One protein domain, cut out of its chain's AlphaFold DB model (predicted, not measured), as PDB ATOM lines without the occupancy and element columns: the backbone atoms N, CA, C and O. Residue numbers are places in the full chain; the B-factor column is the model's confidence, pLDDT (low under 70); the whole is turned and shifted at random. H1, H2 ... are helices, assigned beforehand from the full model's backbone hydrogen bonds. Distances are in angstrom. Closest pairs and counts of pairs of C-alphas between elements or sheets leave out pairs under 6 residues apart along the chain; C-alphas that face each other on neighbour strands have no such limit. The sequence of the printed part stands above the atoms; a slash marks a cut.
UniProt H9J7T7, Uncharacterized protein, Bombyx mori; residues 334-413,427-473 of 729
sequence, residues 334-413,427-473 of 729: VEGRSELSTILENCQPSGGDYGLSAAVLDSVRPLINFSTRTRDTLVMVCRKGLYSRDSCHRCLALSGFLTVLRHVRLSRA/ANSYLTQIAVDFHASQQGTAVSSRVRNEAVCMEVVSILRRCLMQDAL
ATOM      1  N   VAL A 334     -35.472 -25.244 -43.236       92.69
ATOM      2  CA  VAL A 334     -34.124 -25.101 -42.654       92.69
ATOM      3  C   VAL A 334     -34.002 -23.854 -41.767       92.69
ATOM      4  O   VAL A 334     -33.203 -23.845 -40.833       92.69
ATOM      5  N   GLU A 335     -34.818 -22.823 -41.998       89.44
ATOM      6  CA  GLU A 335     -34.982 -21.694 -41.077       89.44
ATOM      7  C   GLU A 335     -35.409 -22.158 -39.669       89.44
ATOM      8  O   GLU A 335     -36.125 -23.144 -39.495       89.44
ATOM      9  N   GLY A 336     -34.968 -21.423 -38.638       83.88
ATOM     10  CA  GLY A 336     -35.420 -21.601 -37.253       83.88
ATOM     11  C   GLY A 336     -34.869 -22.847 -36.553       83.88
ATOM     12  O   GLY A 336     -35.083 -23.020 -35.351       83.88
ATOM     13  N   ARG A 337     -34.125 -23.687 -37.277       91.25
ATOM     14  CA  ARG A 337     -33.468 -24.892 -36.774       91.25
ATOM     15  C   ARG A 337     -32.275 -24.546 -35.890       91.25
ATOM     16  O   ARG A 337     -31.379 -23.812 -36.302       91.25
ATOM     17  N   SER A 338     -32.267 -25.086 -34.672       94.25
ATOM     18  CA  SER A 338     -31.145 -25.016 -33.721       94.25
ATOM     19  C   SER A 338     -29.863 -25.559 -34.343       94.25
ATOM     20  O   SER A 338     -28.801 -24.965 -34.206       94.25
ATOM     21  N   GLU A 339     -30.001 -26.632 -35.114       95.81
ATOM     22  CA  GLU A 339     -28.914 -27.385 -35.732       95.81
ATOM     23  C   GLU A 339     -28.149 -26.516 -36.745       95.81
ATOM     24  O   GLU A 339     -26.928 -26.600 -36.846       95.81
ATOM     25  N   LEU A 340     -28.844 -25.603 -37.441       95.88
ATOM     26  CA  LEU A 340     -28.216 -24.625 -38.331       95.88
ATOM     27  C   LEU A 340     -27.390 -23.591 -37.553       95.88
ATOM     28  O   LEU A 340     -26.272 -23.279 -37.963       95.88
ATOM     29  N   SER A 341     -27.909 -23.081 -36.430       95.19
ATOM     30  CA  SER A 341     -27.141 -22.195 -35.544       95.19
ATOM     31  C   SER A 341     -25.898 -22.913 -35.006       95.19
ATOM     32  O   SER A 341     -24.804 -22.364 -35.083       95.19
ATOM     33  N   THR A 342     -26.026 -24.177 -34.590       95.62
ATOM     34  CA  THR A 342     -24.904 -25.006 -34.120       95.62
ATOM     35  C   THR A 342     -23.839 -25.249 -35.200       95.62
ATOM     36  O   THR A 342     -22.652 -25.201 -34.884       95.62
ATOM     37  N   ILE A 343     -24.212 -25.443 -36.476       95.62
ATOM     38  CA  ILE A 343     -23.240 -25.523 -37.588       95.62
ATOM     39  C   ILE A 343     -22.429 -24.223 -37.707       95.62
ATOM     40  O   ILE A 343     -21.214 -24.276 -37.889       95.62
ATOM     41  N   LEU A 344     -23.087 -23.062 -37.607       95.19
ATOM     42  CA  LEU A 344     -22.420 -21.759 -37.700       95.19
ATOM     43  C   LEU A 344     -21.532 -21.490 -36.476       95.19
ATOM     44  O   LEU A 344     -20.396 -21.055 -36.631       95.19
ATOM     45  N   GLU A 345     -22.014 -21.789 -35.270       94.25
ATOM     46  CA  GLU A 345     -21.300 -21.568 -34.004       94.25
ATOM     47  C   GLU A 345     -20.076 -22.481 -33.827       94.25
ATOM     48  O   GLU A 345     -19.072 -22.055 -33.251       94.25
ATOM     49  N   ASN A 346     -20.125 -23.704 -34.369       92.06
ATOM     50  CA  ASN A 346     -19.001 -24.643 -34.385       92.06
ATOM     51  C   ASN A 346     -18.067 -24.466 -35.598       92.06
ATOM     52  O   ASN A 346     -17.080 -25.191 -35.718       92.06
ATOM     53  N   CYS A 347     -18.342 -23.516 -36.497       91.50
ATOM     54  CA  CYS A 347     -17.517 -23.275 -37.678       91.50
ATOM     55  C   CYS A 347     -16.167 -22.644 -37.289       91.50
ATOM     56  O   CYS A 347     -16.103 -21.494 -36.857       91.50
ATOM     57  N   GLN A 348     -15.075 -23.399 -37.447       90.44
ATOM     58  CA  GLN A 348     -13.716 -22.991 -37.064       90.44
ATOM     59  C   GLN A 348     -12.712 -23.270 -38.202       90.44
ATOM     60  O   GLN A 348     -12.960 -24.165 -39.015       90.44
ATOM     61  N   PRO A 349     -11.590 -22.529 -38.307       90.12
ATOM     62  CA  PRO A 349     -10.501 -22.831 -39.243       90.12
ATOM     63  C   PRO A 349      -9.855 -24.198 -38.959       90.12
ATOM     64  O   PRO A 349      -9.788 -24.629 -37.807       90.12
ATOM     65  N   SER A 350      -9.316 -24.859 -39.985       84.88
ATOM     66  CA  SER A 350      -8.648 -26.166 -39.864       84.88
ATOM     67  C   SER A 350      -7.276 -26.141 -40.537       84.88
ATOM     68  O   SER A 350      -7.108 -25.582 -41.616       84.88
ATOM     69  N   GLY A 351      -6.262 -26.728 -39.895       79.94
ATOM     70  CA  GLY A 351      -4.915 -26.867 -40.471       79.94
ATOM     71  C   GLY A 351      -4.143 -25.562 -40.729       79.94
ATOM     72  O   GLY A 351      -3.085 -25.615 -41.349       79.94
ATOM     73  N   GLY A 352      -4.641 -24.412 -40.261       82.31
ATOM     74  CA  GLY A 352      -4.102 -23.085 -40.592       82.31
ATOM     75  C   GLY A 352      -4.731 -22.439 -41.834       82.31
ATOM     76  O   GLY A 352      -4.245 -21.405 -42.281       82.31
ATOM     77  N   ASP A 353      -5.805 -23.023 -42.375       88.00
ATOM     78  CA  ASP A 353      -6.646 -22.431 -43.418       88.00
ATOM     79  C   ASP A 353      -8.068 -22.172 -42.884       88.00
ATOM     80  O   ASP A 353      -8.603 -22.916 -42.056       88.00
ATOM     81  N   TYR A 354      -8.681 -21.091 -43.361       91.94
ATOM     82  CA  TYR A 354     -10.055 -20.689 -43.062       91.94
ATOM     83  C   TYR A 354     -10.988 -20.810 -44.279       91.94
ATOM     84  O   TYR A 354     -12.196 -20.651 -44.115       91.94
ATOM     85  N   GLY A 355     -10.480 -21.100 -45.485       91.81
ATOM     86  CA  GLY A 355     -11.245 -21.053 -46.737       91.81
ATOM     87  C   GLY A 355     -12.425 -22.030 -46.804       91.81
ATOM     88  O   GLY A 355     -13.512 -21.658 -47.250       91.81
ATOM     89  N   LEU A 356     -12.258 -23.260 -46.306       90.06
ATOM     90  CA  LEU A 356     -13.354 -24.238 -46.208       90.06
ATOM     91  C   LEU A 356     -14.438 -23.781 -45.223       90.06
ATOM     92  O   LEU A 356     -15.628 -23.863 -45.522       90.06
ATOM     93  N   SER A 357     -14.029 -23.250 -44.074       92.94
ATOM     94  CA  SER A 357     -14.918 -22.726 -43.034       92.94
ATOM     95  C   SER A 357     -15.658 -21.474 -43.525       92.94
ATOM     96  O   SER A 357     -16.862 -21.337 -43.331       92.94
ATOM     97  N   ALA A 358     -14.983 -20.604 -44.281       94.38
ATOM     98  CA  ALA A 358     -15.598 -19.458 -44.947       94.38
ATOM     99  C   ALA A 358     -16.634 -19.891 -45.999       94.38
ATOM    100  O   ALA A 358     -17.679 -19.256 -46.110       94.38
ATOM    101  N   ALA A 359     -16.417 -21.008 -46.707       94.06
ATOM    102  CA  ALA A 359     -17.425 -21.581 -47.601       94.06
ATOM    103  C   ALA A 359     -18.659 -22.127 -46.850       94.06
ATOM    104  O   ALA A 359     -19.762 -22.096 -47.394       94.06
ATOM    105  N   VAL A 360     -18.519 -22.571 -45.592       94.56
ATOM    106  CA  VAL A 360     -19.673 -22.896 -44.727       94.56
ATOM    107  C   VAL A 360     -20.456 -21.631 -44.370       94.56
ATOM    108  O   VAL A 360     -21.683 -21.648 -44.464       94.56
ATOM    109  N   LEU A 361     -19.787 -20.519 -44.049       94.94
ATOM    110  CA  LEU A 361     -20.467 -19.243 -43.782       94.94
ATOM    111  C   LEU A 361     -21.112 -18.640 -45.050       94.94
ATOM    112  O   LEU A 361     -22.234 -18.144 -44.984       94.94
ATOM    113  N   ASP A 362     -20.477 -18.761 -46.222       95.62
ATOM    114  CA  ASP A 362     -21.079 -18.397 -47.518       95.62
ATOM    115  C   ASP A 362     -22.298 -19.270 -47.858       95.62
ATOM    116  O   ASP A 362     -23.247 -18.800 -48.486       95.62
ATOM    117  N   SER A 363     -22.334 -20.529 -47.401       95.94
ATOM    118  CA  SER A 363     -23.419 -21.456 -47.741       95.94
ATOM    119  C   SER A 363     -24.803 -20.992 -47.260       95.94
ATOM    120  O   SER A 363     -25.793 -21.205 -47.962       95.94
ATOM    121  N   VAL A 364     -24.893 -20.271 -46.136       96.12
ATOM    122  CA  VAL A 364     -26.176 -19.755 -45.620       96.12
ATOM    123  C   VAL A 364     -26.655 -18.475 -46.316       96.12
ATOM    124  O   VAL A 364     -27.738 -17.982 -45.998       96.12
ATOM    125  N   ARG A 365     -25.936 -17.959 -47.327       94.88
ATOM    126  CA  ARG A 365     -26.323 -16.735 -48.057       94.88
ATOM    127  C   ARG A 365     -27.756 -16.673 -48.615       94.88
ATOM    128  O   ARG A 365     -28.293 -15.567 -48.619       94.88
ATOM    129  N   PRO A 366     -28.434 -17.769 -49.034       95.94
ATOM    130  CA  PRO A 366     -29.838 -17.685 -49.448       95.94
ATOM    131  C   PRO A 366     -30.768 -17.252 -48.307       95.94
ATOM    132  O   PRO A 366     -31.820 -16.674 -48.563       95.94
ATOM    133  N   LEU A 367     -30.374 -17.508 -47.054       94.62
ATOM    134  CA  LEU A 367     -31.164 -17.206 -45.865       94.62
ATOM    135  C   LEU A 367     -30.941 -15.784 -45.330       94.62
ATOM    136  O   LEU A 367     -31.733 -15.336 -44.509       94.62
ATOM    137  N   ILE A 368     -29.928 -15.044 -45.796       92.69
ATOM    138  CA  ILE A 368     -29.516 -13.755 -45.198       92.69
ATOM    139  C   ILE A 368     -30.600 -12.660 -45.275       92.69
ATOM    140  O   ILE A 368     -30.678 -11.831 -44.374       92.69
ATOM    141  N   ASN A 369     -31.469 -12.679 -46.295       88.56
ATOM    142  CA  ASN A 369     -32.658 -11.805 -46.368       88.56
ATOM    143  C   ASN A 369     -33.975 -12.528 -46.026       88.56
ATOM    144  O   ASN A 369     -35.036 -11.916 -46.109       88.56
ATOM    145  N   PHE A 370     -33.923 -13.828 -45.725       89.38
ATOM    146  CA  PHE A 370     -35.097 -14.660 -45.446       89.38
ATOM    147  C   PHE A 370     -35.304 -14.801 -43.936       89.38
ATOM    148  O   PHE A 370     -36.376 -14.486 -43.433       89.38
ATOM    149  N   SER A 371     -34.246 -15.186 -43.215       90.38
ATOM    150  CA  SER A 371     -34.250 -15.371 -41.769       90.38
ATOM    151  C   SER A 371     -33.339 -14.364 -41.077       90.38
ATOM    152  O   SER A 371     -32.110 -14.449 -41.171       90.38
ATOM    153  N   THR A 372     -33.937 -13.452 -40.307       87.38
ATOM    154  CA  THR A 372     -33.183 -12.590 -39.386       87.38
ATOM    155  C   THR A 372     -32.384 -13.439 -38.407       87.38
ATOM    156  O   THR A 372     -31.190 -13.221 -38.268       87.38
ATOM    157  N   ARG A 373     -32.975 -14.495 -37.830       90.25
ATOM    158  CA  ARG A 373     -32.292 -15.381 -36.873       90.25
ATOM    159  C   ARG A 373     -31.005 -15.993 -37.438       90.25
ATOM    160  O   ARG A 373     -29.987 -15.954 -36.756       90.25
ATOM    161  N   THR A 374     -31.010 -16.525 -38.664       93.31
ATOM    162  CA  THR A 374     -29.785 -17.085 -39.275       93.31
ATOM    163  C   THR A 374     -28.715 -16.012 -39.485       93.31
ATOM    164  O   THR A 374     -27.546 -16.236 -39.167       93.31
ATOM    165  N   ARG A 375     -29.111 -14.837 -39.987       92.25
ATOM    166  CA  ARG A 375     -28.221 -13.687 -40.196       92.25
ATOM    167  C   ARG A 375     -27.649 -13.158 -38.875       92.25
ATOM    168  O   ARG A 375     -26.462 -12.861 -38.804       92.25
ATOM    169  N   ASP A 376     -28.465 -13.093 -37.831       91.25
ATOM    170  CA  ASP A 376     -28.105 -12.529 -36.532       91.25
ATOM    171  C   ASP A 376     -27.225 -13.514 -35.729       91.25
ATOM    172  O   ASP A 376     -26.254 -13.088 -35.102       91.25
ATOM    173  N   THR A 377     -27.448 -14.836 -35.842       94.44
ATOM    174  CA  THR A 377     -26.473 -15.857 -35.399       94.44
ATOM    175  C   THR A 377     -25.139 -15.695 -36.134       94.44
ATOM    176  O   THR A 377     -24.096 -15.644 -35.483       94.44
ATOM    177  N   LEU A 378     -25.147 -15.574 -37.470       94.50
ATOM    178  CA  LEU A 378     -23.924 -15.400 -38.263       94.50
ATOM    179  C   LEU A 378     -23.149 -14.141 -37.833       94.50
ATOM    180  O   LEU A 378     -21.945 -14.220 -37.594       94.50
ATOM    181  N   VAL A 379     -23.841 -13.012 -37.651       92.75
ATOM    182  CA  VAL A 379     -23.268 -11.764 -37.118       92.75
ATOM    183  C   VAL A 379     -22.675 -11.974 -35.721       92.75
ATOM    184  O   VAL A 379     -21.529 -11.591 -35.503       92.75
ATOM    185  N   MET A 380     -23.370 -12.633 -34.786       93.00
ATOM    186  CA  MET A 380     -22.826 -12.907 -33.444       93.00
ATOM    187  C   MET A 380     -21.570 -13.792 -33.465       93.00
ATOM    188  O   MET A 380     -20.601 -13.494 -32.759       93.00
ATOM    189  N   VAL A 381     -21.550 -14.848 -34.285       94.56
ATOM    190  CA  VAL A 381     -20.373 -15.720 -34.449       94.56
ATOM    191  C   VAL A 381     -19.195 -14.932 -35.023       94.56
ATOM    192  O   VAL A 381     -18.084 -15.009 -34.492       94.56
ATOM    193  N   CYS A 382     -19.433 -14.106 -36.045       95.00
ATOM    194  CA  CYS A 382     -18.393 -13.271 -36.641       95.00
ATOM    195  C   CYS A 382     -17.898 -12.195 -35.658       95.00
ATOM    196  O   CYS A 382     -16.686 -12.032 -35.501       95.00
ATOM    197  N   ARG A 383     -18.794 -11.536 -34.901       93.38
ATOM    198  CA  ARG A 383     -18.422 -10.602 -33.821       93.38
ATOM    199  C   ARG A 383     -17.470 -11.278 -32.836       93.38
ATOM    200  O   ARG A 383     -16.424 -10.716 -32.540       93.38
ATOM    201  N   LYS A 384     -17.783 -12.498 -32.380       93.56
ATOM    202  CA  LYS A 384     -16.941 -13.281 -31.457       93.56
ATOM    203  C   LYS A 384     -15.580 -13.644 -32.073       93.56
ATOM    204  O   LYS A 384     -14.548 -13.447 -31.431       93.56
ATOM    205  N   GLY A 385     -15.555 -14.129 -33.317       93.62
ATOM    206  CA  GLY A 385     -14.318 -14.509 -34.014       93.62
ATOM    207  C   GLY A 385     -13.347 -13.340 -34.241       93.62
ATOM    208  O   GLY A 385     -12.132 -13.525 -34.156       93.62
ATOM    209  N   LEU A 386     -13.864 -12.116 -34.404       92.62
ATOM    210  CA  LEU A 386     -13.086 -10.880 -34.587       92.62
ATOM    211  C   LEU A 386     -12.323 -10.405 -33.323       92.62
ATOM    212  O   LEU A 386     -11.633  -9.381 -33.345       92.62
ATOM    213  N   TYR A 387     -12.443 -11.128 -32.204       92.44
ATOM    214  CA  TYR A 387     -11.654 -10.934 -30.976       92.44
ATOM    215  C   TYR A 387     -10.708 -12.119 -30.700       92.44
ATOM    216  O   TYR A 387     -10.029 -12.134 -29.672       92.44
ATOM    217  N   SER A 388     -10.629 -13.108 -31.602       94.06
ATOM    218  CA  SER A 388      -9.659 -14.201 -31.486       94.06
ATOM    219  C   SER A 388      -8.221 -13.689 -31.607       94.06
ATOM    220  O   SER A 388      -7.940 -12.735 -32.328       94.06
ATOM    221  N   ARG A 389      -7.287 -14.356 -30.921       92.19
ATOM    222  CA  ARG A 389      -5.845 -14.083 -31.053       92.19
ATOM    223  C   ARG A 389      -5.285 -14.612 -32.377       92.19
ATOM    224  O   ARG A 389      -4.374 -14.014 -32.943       92.19
ATOM    225  N   ASP A 390      -5.851 -15.700 -32.891       93.06
ATOM    226  CA  ASP A 390      -5.474 -16.265 -34.187       93.06
ATOM    227  C   ASP A 390      -5.971 -15.379 -35.343       93.06
ATOM    228  O   ASP A 390      -7.091 -14.859 -35.318       93.06
ATOM    229  N   SER A 391      -5.128 -15.195 -36.357       92.88
ATOM    230  CA  SER A 391      -5.470 -14.476 -37.583       92.88
ATOM    231  C   SER A 391      -6.447 -15.268 -38.454       92.88
ATOM    232  O   SER A 391      -7.338 -14.658 -39.035       92.88
ATOM    233  N   CYS A 392      -6.381 -16.606 -38.488       94.44
ATOM    234  CA  CYS A 392      -7.286 -17.415 -39.317       94.44
ATOM    235  C   CYS A 392      -8.739 -17.318 -38.822       94.44
ATOM    236  O   CYS A 392      -9.657 -17.161 -39.624       94.44
ATOM    237  N   HIS A 393      -8.954 -17.311 -37.502       95.06
ATOM    238  CA  HIS A 393     -10.266 -17.038 -36.899       95.06
ATOM    239  C   HIS A 393     -10.785 -15.620 -37.203       95.06
ATOM    240  O   HIS A 393     -11.982 -15.443 -37.440       95.06
ATOM    241  N   ARG A 394      -9.905 -14.611 -37.233       96.00
ATOM    242  CA  ARG A 394     -10.272 -13.228 -37.587       96.00
ATOM    243  C   ARG A 394     -10.598 -13.088 -39.080       96.00
ATOM    244  O   ARG A 394     -11.568 -12.418 -39.423       96.00
ATOM    245  N   CYS A 395      -9.877 -13.795 -39.951       96.19
ATOM    246  CA  CYS A 395     -10.193 -13.906 -41.377       96.19
ATOM    247  C   CYS A 395     -11.513 -14.654 -41.634       96.19
ATOM    248  O   CYS A 395     -12.287 -14.239 -42.494       96.19
ATOM    249  N   LEU A 396     -11.823 -15.704 -40.864       95.94
ATOM    250  CA  LEU A 396     -13.118 -16.393 -40.930       95.94
ATOM    251  C   LEU A 396     -14.276 -15.457 -40.546       95.94
ATOM    252  O   LEU A 396     -15.257 -15.359 -41.281       95.94
ATOM    253  N   ALA A 397     -14.133 -14.717 -39.443       96.00
ATOM    254  CA  ALA A 397     -15.106 -13.713 -39.016       96.00
ATOM    255  C   ALA A 397     -15.324 -12.614 -40.069       96.00
ATOM    256  O   ALA A 397     -16.463 -12.301 -40.413       96.00
ATOM    257  N   LEU A 398     -14.240 -12.055 -40.616       96.31
ATOM    258  CA  LEU A 398     -14.314 -11.067 -41.692       96.31
ATOM    259  C   LEU A 398     -14.983 -11.648 -42.949       96.31
ATOM    260  O   LEU A 398     -15.818 -10.979 -43.549       96.31
ATOM    261  N   SER A 399     -14.693 -12.903 -43.308       95.94
ATOM    262  CA  SER A 399     -15.349 -13.587 -44.432       95.94
ATOM    263  C   SER A 399     -16.868 -13.660 -44.243       95.94
ATOM    264  O   SER A 399     -17.606 -13.315 -45.161       95.94
ATOM    265  N   GLY A 400     -17.343 -14.025 -43.047       95.44
ATOM    266  CA  GLY A 400     -18.777 -14.057 -42.742       95.44
ATOM    267  C   GLY A 400     -19.437 -12.671 -42.763       95.44
ATOM    268  O   GLY A 400     -20.511 -12.520 -43.345       95.44
ATOM    269  N   PHE A 401     -18.782 -11.633 -42.229       94.88
ATOM    270  CA  PHE A 401     -19.273 -10.251 -42.347       94.88
ATOM    271  C   PHE A 401     -19.338  -9.763 -43.800       94.88
ATOM    272  O   PHE A 401     -20.307  -9.112 -44.184       94.88
ATOM    273  N   LEU A 402     -18.352 -10.115 -44.628       94.50
ATOM    274  CA  LEU A 402     -18.339  -9.797 -46.056       94.50
ATOM    275  C   LEU A 402     -19.424 -10.564 -46.829       94.50
ATOM    276  O   LEU A 402     -20.028  -9.990 -47.734       94.50
ATOM    277  N   THR A 403     -19.740 -11.811 -46.456       94.31
ATOM    278  CA  THR A 403     -20.908 -12.547 -46.977       94.31
ATOM    279  C   THR A 403     -22.215 -11.826 -46.636       94.31
ATOM    280  O   THR A 403     -23.071 -11.668 -47.510       94.31
ATOM    281  N   VAL A 404     -22.369 -11.351 -45.392       93.44
ATOM    282  CA  VAL A 404     -23.538 -10.563 -44.964       93.44
ATOM    283  C   VAL A 404     -23.630  -9.261 -45.759       93.44
ATOM    284  O   VAL A 404     -24.644  -9.040 -46.416       93.44
ATOM    285  N   LEU A 405     -22.569  -8.451 -45.798       92.06
ATOM    286  CA  LEU A 405     -22.534  -7.202 -46.567       92.06
ATOM    287  C   LEU A 405     -22.815  -7.423 -48.058       92.06
ATOM    288  O   LEU A 405     -23.533  -6.634 -48.665       92.06
ATOM    289  N   ARG A 406     -22.291  -8.499 -48.658       92.56
ATOM    290  CA  ARG A 406     -22.547  -8.815 -50.067       92.56
ATOM    291  C   ARG A 406     -24.024  -9.068 -50.325       92.56
ATOM    292  O   ARG A 406     -24.568  -8.513 -51.277       92.56
ATOM    293  N   HIS A 407     -24.659  -9.892 -49.497       92.00
ATOM    294  CA  HIS A 407     -25.980 -10.438 -49.803       92.00
ATOM    295  C   HIS A 407     -27.154  -9.725 -49.125       92.00
ATOM    296  O   HIS A 407     -28.275  -9.897 -49.597       92.00
ATOM    297  N   VAL A 408     -26.947  -8.903 -48.091       89.62
ATOM    298  CA  VAL A 408     -27.998  -8.032 -47.532       89.62
ATOM    299  C   VAL A 408     -28.471  -7.021 -48.584       89.62
ATOM    300  O   VAL A 408     -27.670  -6.329 -49.215       89.62
ATOM    301  N   ARG A 409     -29.795  -6.921 -48.759       83.94
ATOM    302  CA  ARG A 409     -30.438  -5.904 -49.603       83.94
ATOM    303  C   ARG A 409     -30.412  -4.544 -48.906       83.94
ATOM    304  O   ARG A 409     -31.061  -4.386 -47.872       83.94
ATOM    305  N   LEU A 410     -29.718  -3.582 -49.506       79.88
ATOM    306  CA  LEU A 410     -29.723  -2.169 -49.122       79.88
ATOM    307  C   LEU A 410     -30.648  -1.392 -50.074       79.88
ATOM    308  O   LEU A 410     -30.677  -1.692 -51.267       79.88
ATOM    309  N   SER A 411     -31.408  -0.415 -49.575       62.97
ATOM    310  CA  SER A 411     -32.269   0.420 -50.426       62.97
ATOM    311  C   SER A 411     -31.457   1.497 -51.156       62.97
ATOM    312  O   SER A 411     -30.667   2.195 -50.530       62.97
ATOM    313  N   ARG A 412     -31.704   1.696 -52.463       52.41
ATOM    314  CA  ARG A 412     -31.076   2.769 -53.277       52.41
ATOM    315  C   ARG A 412     -31.481   4.183 -52.799       52.41
ATOM    316  O   ARG A 412     -30.727   5.129 -52.982       52.41
ATOM    317  N   ALA A 413     -32.602   4.303 -52.076       48.00
ATOM    318  CA  ALA A 413     -33.107   5.522 -51.418       48.00
ATOM    319  C   ALA A 413     -32.332   5.937 -50.139       48.00
ATOM    320  O   ALA A 413     -32.930   6.350 -49.142       48.00
ATOM    321  N   ALA A 427     -21.600  11.031 -41.593       47.88
ATOM    322  CA  ALA A 427     -21.703   9.581 -41.394       47.88
ATOM    323  C   ALA A 427     -22.019   9.152 -39.944       47.88
ATOM    324  O   ALA A 427     -22.801   8.229 -39.704       47.88
ATOM    325  N   ASN A 428     -21.436   9.854 -38.966       47.62
ATOM    326  CA  ASN A 428     -21.630   9.601 -37.538       47.62
ATOM    327  C   ASN A 428     -23.051   9.953 -37.052       47.62
ATOM    328  O   ASN A 428     -23.575   9.318 -36.133       47.62
ATOM    329  N   SER A 429     -23.698  10.943 -37.671       56.19
ATOM    330  CA  SER A 429     -25.078  11.323 -37.361       56.19
ATOM    331  C   SER A 429     -26.085  10.328 -37.944       56.19
ATOM    332  O   SER A 429     -26.966   9.873 -37.217       56.19
ATOM    333  N   TYR A 430     -25.888   9.867 -39.185       62.16
ATOM    334  CA  TYR A 430     -26.726   8.813 -39.776       62.16
ATOM    335  C   TYR A 430     -26.615   7.474 -39.014       62.16
ATOM    336  O   TYR A 430     -27.626   6.830 -38.730       62.16
ATOM    337  N   LEU A 431     -25.406   7.102 -38.565       58.06
ATOM    338  CA  LEU A 431     -25.199   5.995 -37.613       58.06
ATOM    339  C   LEU A 431     -26.039   6.151 -36.335       58.06
ATOM    340  O   LEU A 431     -26.601   5.174 -35.837       58.06
ATOM    341  N   THR A 432     -26.121   7.374 -35.809       60.09
ATOM    342  CA  THR A 432     -26.881   7.685 -34.592       60.09
ATOM    343  C   THR A 432     -28.390   7.611 -34.845       60.09
ATOM    344  O   THR A 432     -29.106   7.056 -34.015       60.09
ATOM    345  N   GLN A 433     -28.877   8.080 -35.999       64.50
ATOM    346  CA  GLN A 433     -30.289   7.980 -36.395       64.50
ATOM    347  C   GLN A 433     -30.746   6.520 -36.520       64.50
ATOM    348  O   GLN A 433     -31.717   6.143 -35.869       64.50
ATOM    349  N   ILE A 434     -30.002   5.662 -37.233       64.56
ATOM    350  CA  ILE A 434     -30.345   4.228 -37.329       64.56
ATOM    351  C   ILE A 434     -30.370   3.564 -35.943       64.56
ATOM    352  O   ILE A 434     -31.242   2.736 -35.667       64.56
ATOM    353  N   ALA A 435     -29.429   3.910 -35.057       62.19
ATOM    354  CA  ALA A 435     -29.419   3.391 -33.692       62.19
ATOM    355  C   ALA A 435     -30.658   3.848 -32.898       62.19
ATOM    356  O   ALA A 435     -31.278   3.032 -32.215       62.19
ATOM    357  N   VAL A 436     -31.055   5.120 -33.022       63.59
ATOM    358  CA  VAL A 436     -32.281   5.659 -32.411       63.59
ATOM    359  C   VAL A 436     -33.521   4.948 -32.955       63.59
ATOM    360  O   VAL A 436     -34.300   4.441 -32.151       63.59
ATOM    361  N   ASP A 437     -33.671   4.801 -34.272       61.88
ATOM    362  CA  ASP A 437     -34.814   4.110 -34.889       61.88
ATOM    363  C   ASP A 437     -34.914   2.645 -34.441       61.88
ATOM    364  O   ASP A 437     -35.997   2.153 -34.103       61.88
ATOM    365  N   PHE A 438     -33.779   1.941 -34.373       62.47
ATOM    366  CA  PHE A 438     -33.694   0.551 -33.917       62.47
ATOM    367  C   PHE A 438     -34.008   0.379 -32.417       62.47
ATOM    368  O   PHE A 438     -34.459  -0.690 -31.998       62.47
ATOM    369  N   HIS A 439     -33.793   1.412 -31.596       59.22
ATOM    370  CA  HIS A 439     -34.130   1.389 -30.170       59.22
ATOM    371  C   HIS A 439     -35.548   1.899 -29.876       59.22
ATOM    372  O   HIS A 439     -36.245   1.283 -29.069       59.22
ATOM    373  N   ALA A 440     -36.018   2.948 -30.555       60.47
ATOM    374  CA  ALA A 440     -37.377   3.475 -30.419       60.47
ATOM    375  C   ALA A 440     -38.432   2.425 -30.810       60.47
ATOM    376  O   ALA A 440     -39.421   2.231 -30.104       60.47
ATOM    377  N   SER A 441     -38.167   1.660 -31.873       55.12
ATOM    378  CA  SER A 441     -39.032   0.561 -32.329       55.12
ATOM    379  C   SER A 441     -39.110  -0.645 -31.371       55.12
ATOM    380  O   SER A 441     -39.981  -1.498 -31.523       55.12
ATOM    381  N   GLN A 442     -38.299  -0.709 -30.306       52.50
ATOM    382  CA  GLN A 442     -38.530  -1.692 -29.232       52.50
ATOM    383  C   GLN A 442     -39.736  -1.331 -28.342       52.50
ATOM    384  O   GLN A 442     -40.213  -2.186 -27.601       52.50
ATOM    385  N   GLN A 443     -40.289  -0.117 -28.456       49.28
ATOM    386  CA  GLN A 443     -41.495   0.325 -27.737       49.28
ATOM    387  C   GLN A 443     -42.804   0.040 -28.508       49.28
ATOM    388  O   GLN A 443     -43.774   0.787 -28.410       49.28
ATOM    389  N   GLY A 444     -42.855  -1.070 -29.255       52.72
ATOM    390  CA  GLY A 444     -44.101  -1.653 -29.781       52.72
ATOM    391  C   GLY A 444     -44.366  -1.495 -31.283       52.72
ATOM    392  O   GLY A 444     -45.312  -2.100 -31.786       52.72
ATOM    393  N   THR A 445     -43.541  -0.757 -32.029       54.62
ATOM    394  CA  THR A 445     -43.641  -0.638 -33.496       54.62
ATOM    395  C   THR A 445     -42.662  -1.581 -34.197       54.62
ATOM    396  O   THR A 445     -41.464  -1.564 -33.949       54.62
ATOM    397  N   ALA A 446     -43.146  -2.439 -35.099       58.72
ATOM    398  CA  ALA A 446     -42.300  -3.468 -35.709       58.72
ATOM    399  C   ALA A 446     -41.174  -2.874 -36.585       58.72
ATOM    400  O   ALA A 446     -41.447  -2.278 -37.627       58.72
ATOM    401  N   VAL A 447     -39.906  -3.098 -36.202       66.19
ATOM    402  CA  VAL A 447     -38.733  -2.632 -36.972       66.19
ATOM    403  C   VAL A 447     -38.801  -3.140 -38.414       66.19
ATOM    404  O   VAL A 447     -38.822  -4.360 -38.648       66.19
ATOM    405  N   SER A 448     -38.795  -2.213 -39.374       73.06
ATOM    406  CA  SER A 448     -38.851  -2.547 -40.796       73.06
ATOM    407  C   SER A 448     -37.622  -3.355 -41.228       73.06
ATOM    408  O   SER A 448     -36.522  -3.223 -40.682       73.06
ATOM    409  N   SER A 449     -37.795  -4.210 -42.238       72.00
ATOM    410  CA  SER A 449     -36.681  -4.953 -42.844       72.00
ATOM    411  C   SER A 449     -35.629  -4.023 -43.459       72.00
ATOM    412  O   SER A 449     -34.452  -4.367 -43.434       72.00
ATOM    413  N   ARG A 450     -36.041  -2.837 -43.933       75.06
ATOM    414  CA  ARG A 450     -35.164  -1.764 -44.422       75.06
ATOM    415  C   ARG A 450     -34.191  -1.296 -43.332       75.06
ATOM    416  O   ARG A 450     -32.995  -1.540 -43.465       75.06
ATOM    417  N   VAL A 451     -34.702  -0.748 -42.224       75.06
ATOM    418  CA  VAL A 451     -33.875  -0.232 -41.110       75.06
ATOM    419  C   VAL A 451     -32.983  -1.339 -40.536       75.06
ATOM    420  O   VAL A 451     -31.797  -1.132 -40.286       75.06
ATOM    421  N   ARG A 452     -33.510  -2.567 -40.406       76.06
ATOM    422  CA  ARG A 452     -32.735  -3.723 -39.918       76.06
ATOM    423  C   ARG A 452     -31.651  -4.204 -40.903       76.06
ATOM    424  O   ARG A 452     -30.760  -4.947 -40.489       76.06
ATOM    425  N   ASN A 453     -31.717  -3.843 -42.183       81.00
ATOM    426  CA  ASN A 453     -30.674  -4.131 -43.172       81.00
ATOM    427  C   ASN A 453     -29.649  -2.993 -43.254       81.00
ATOM    428  O   ASN A 453     -28.451  -3.269 -43.270       81.00
ATOM    429  N   GLU A 454     -30.103  -1.739 -43.225       81.19
ATOM    430  CA  GLU A 454     -29.251  -0.544 -43.144       81.19
ATOM    431  C   GLU A 454     -28.348  -0.608 -41.899       81.19
ATOM    432  O   GLU A 454     -27.127  -0.519 -42.028       81.19
ATOM    433  N   ALA A 455     -28.906  -0.934 -40.725       81.50
ATOM    434  CA  ALA A 455     -28.148  -1.158 -39.489       81.50
ATOM    435  C   ALA A 455     -27.037  -2.216 -39.625       81.50
ATOM    436  O   ALA A 455     -25.932  -2.019 -39.127       81.50
ATOM    437  N   VAL A 456     -27.303  -3.328 -40.319       83.00
ATOM    438  CA  VAL A 456     -26.321  -4.412 -40.507       83.00
ATOM    439  C   VAL A 456     -25.232  -4.023 -41.509       83.00
ATOM    440  O   VAL A 456     -24.065  -4.339 -41.284       83.00
ATOM    441  N   CYS A 457     -25.564  -3.296 -42.577       84.50
ATOM    442  CA  CYS A 457     -24.554  -2.745 -43.484       84.50
ATOM    443  C   CYS A 457     -23.629  -1.755 -42.757       84.50
ATOM    444  O   CYS A 457     -22.408  -1.862 -42.874       84.50
ATOM    445  N   MET A 458     -24.197  -0.852 -41.953       82.50
ATOM    446  CA  MET A 458     -23.437   0.132 -41.174       82.50
ATOM    447  C   MET A 458     -22.613  -0.505 -40.041       82.50
ATOM    448  O   MET A 458     -21.499  -0.057 -39.761       82.50
ATOM    449  N   GLU A 459     -23.089  -1.602 -39.439       83.19
ATOM    450  CA  GLU A 459     -22.277  -2.419 -38.530       83.19
ATOM    451  C   GLU A 459     -21.038  -2.975 -39.245       83.19
ATOM    452  O   GLU A 459     -19.927  -2.863 -38.721       83.19
ATOM    453  N   VAL A 460     -21.195  -3.524 -40.459       79.25
ATOM    454  CA  VAL A 460     -20.044  -4.026 -41.223       79.25
ATOM    455  C   VAL A 460     -19.077  -2.891 -41.575       79.25
ATOM    456  O   VAL A 460     -17.875  -3.101 -41.437       79.25
ATOM    457  N   VAL A 461     -19.554  -1.683 -41.916       80.56
ATOM    458  CA  VAL A 461     -18.698  -0.486 -42.106       80.56
ATOM    459  C   VAL A 461     -17.863  -0.184 -40.847       80.56
ATOM    460  O   VAL A 461     -16.644  -0.015 -40.937       80.56
ATOM    461  N   SER A 462     -18.475  -0.212 -39.658       84.00
ATOM    462  CA  SER A 462     -17.769  -0.056 -38.371       84.00
ATOM    463  C   SER A 462     -16.723  -1.162 -38.132       84.00
ATOM    464  O   SER A 462     -15.605  -0.906 -37.669       84.00
ATOM    465  N   ILE A 463     -17.031  -2.397 -38.537       84.81
ATOM    466  CA  ILE A 463     -16.098  -3.530 -38.494       84.81
ATOM    467  C   ILE A 463     -14.901  -3.332 -39.436       84.81
ATOM    468  O   ILE A 463     -13.796  -3.729 -39.060       84.81
ATOM    469  N   LEU A 464     -15.049  -2.664 -40.590       86.06
ATOM    470  CA  LEU A 464     -13.905  -2.362 -41.468       86.06
ATOM    471  C   LEU A 464     -12.875  -1.493 -40.733       86.06
ATOM    472  O   LEU A 464     -11.694  -1.841 -40.715       86.06
ATOM    473  N   ARG A 465     -13.323  -0.435 -40.032       87.81
ATOM    474  CA  ARG A 465     -12.458   0.430 -39.202       87.81
ATOM    475  C   ARG A 465     -11.678  -0.381 -38.156       87.81
ATOM    476  O   ARG A 465     -10.508  -0.102 -37.903       87.81
ATOM    477  N   ARG A 466     -12.279  -1.443 -37.602       89.38
ATOM    478  CA  ARG A 466     -11.605  -2.395 -36.699       89.38
ATOM    479  C   ARG A 466     -10.651  -3.355 -37.426       89.38
ATOM    480  O   ARG A 466      -9.630  -3.721 -36.849       89.38
ATOM    481  N   CYS A 467     -10.952  -3.793 -38.646       93.38
ATOM    482  CA  CYS A 467     -10.079  -4.667 -39.444       93.38
ATOM    483  C   CYS A 467      -8.803  -3.955 -39.923       93.38
ATOM    484  O   CYS A 467      -7.739  -4.571 -39.927       93.38
ATOM    485  N   LEU A 468      -8.874  -2.651 -40.215       93.88
ATOM    486  CA  LEU A 468      -7.715  -1.797 -40.529       93.88
ATOM    487  C   LEU A 468      -6.689  -1.704 -39.376       93.88
ATOM    488  O   LEU A 468      -5.523  -1.379 -39.598       93.88
ATOM    489  N   MET A 469      -7.090  -2.058 -38.150       91.56
ATOM    490  CA  MET A 469      -6.229  -2.105 -36.959       91.56
ATOM    491  C   MET A 469      -5.717  -3.522 -36.624       91.56
ATOM    492  O   MET A 469      -5.255  -3.762 -35.509       91.56
ATOM    493  N   GLN A 470      -5.817  -4.478 -37.557       93.44
ATOM    494  CA  GLN A 470      -5.379  -5.870 -37.375       93.44
ATOM    495  C   GLN A 470      -4.174  -6.231 -38.261       93.44
ATOM    496  O   GLN A 470      -3.689  -5.429 -39.060       93.44
ATOM    497  N   ASP A 471      -3.671  -7.452 -38.078       92.44
ATOM    498  CA  ASP A 471      -2.539  -8.051 -38.785       92.44
ATOM    499  C   ASP A 471      -2.736  -8.025 -40.313       92.44
ATOM    500  O   ASP A 471      -3.863  -8.107 -40.812       92.44
ATOM    501  N   ALA A 472      -1.631  -8.005 -41.067       94.00
ATOM    502  CA  ALA A 472      -1.644  -7.885 -42.528       94.00
ATOM    503  C   ALA A 472      -2.580  -8.880 -43.243       94.00
ATOM    504  O   ALA A 472      -3.259  -8.474 -44.176       94.00
ATOM    505  N   LEU A 473      -2.698 -10.132 -42.775       94.00
ATOM    506  CA  LEU A 473      -3.578 -11.150 -43.378       94.00
ATOM    507  C   LEU A 473      -5.071 -10.771 -43.354       94.00
ATOM    508  O   LEU A 473      -5.807 -11.098 -44.283       94.00
TER     509      LEU A 473
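Overview. This is residues 334 to 413 and 427 to 473 of the 729 residues of an uncharacterized protein of Bombyx mori (UniProt H9J7T7). The hairpin of H3 and H4 makes the core, with H1 packed on H3, H2 on H4, and H6 on H4's other side; H5 packs on H6 at a slant, and residues 440 to 445 stick out. The 127 printed residues include six named helices, H1 to H6 in order, and no named strand: all helix, compact, radius of gyration of the C-alphas 15.2 A, spans 47 by 36 by 26 A.

Arrangement. H1, residues 338 to 345, touches H3, residues 372 to 385; closest C-alphas Glu 345 and Val 381, 5.9 A. H2, residues 355 to 363, touches residues 396 to 403 alone of H4, residues 391 to 407; closest C-alphas Leu 361 and Gly 400, 5.6 A. H3 and H4 form a hairpin, opposite ways at a shallow tilt of 27 degrees; closest C-alphas Cys 382 and Ala 397, 4.1 A. Residues 398 to 405 alone of H4 touch H6, residues 449 to 467; closest C-alphas Leu 405 and Cys 457, 5.8 A. H5, residues 427 to 443, touches H6 at a steep tilt of 46 degrees; closest C-alphas Ile 434 and Ala 455, 6.2 A. Every O i to N i+4 pair is within hydrogen-bond range in H1 to H4, 11 of 13 in H5 and 14 of 15 in H6.

Along the chain. H1 begins at C-alpha 338 (-31.145, -25.016, -33.721); H6, 26.8 A long, ends at C-alpha 467 (-10.079, -4.667, -39.444).

Size, cuts and confidence. Residues 414 to 426 are cut out, a gap of 15.7 A between C-alphas 413 and 427. Of the links printed whole, none is long. The pLDDT is under 70 in residues 411 to 413 and 427 to 447.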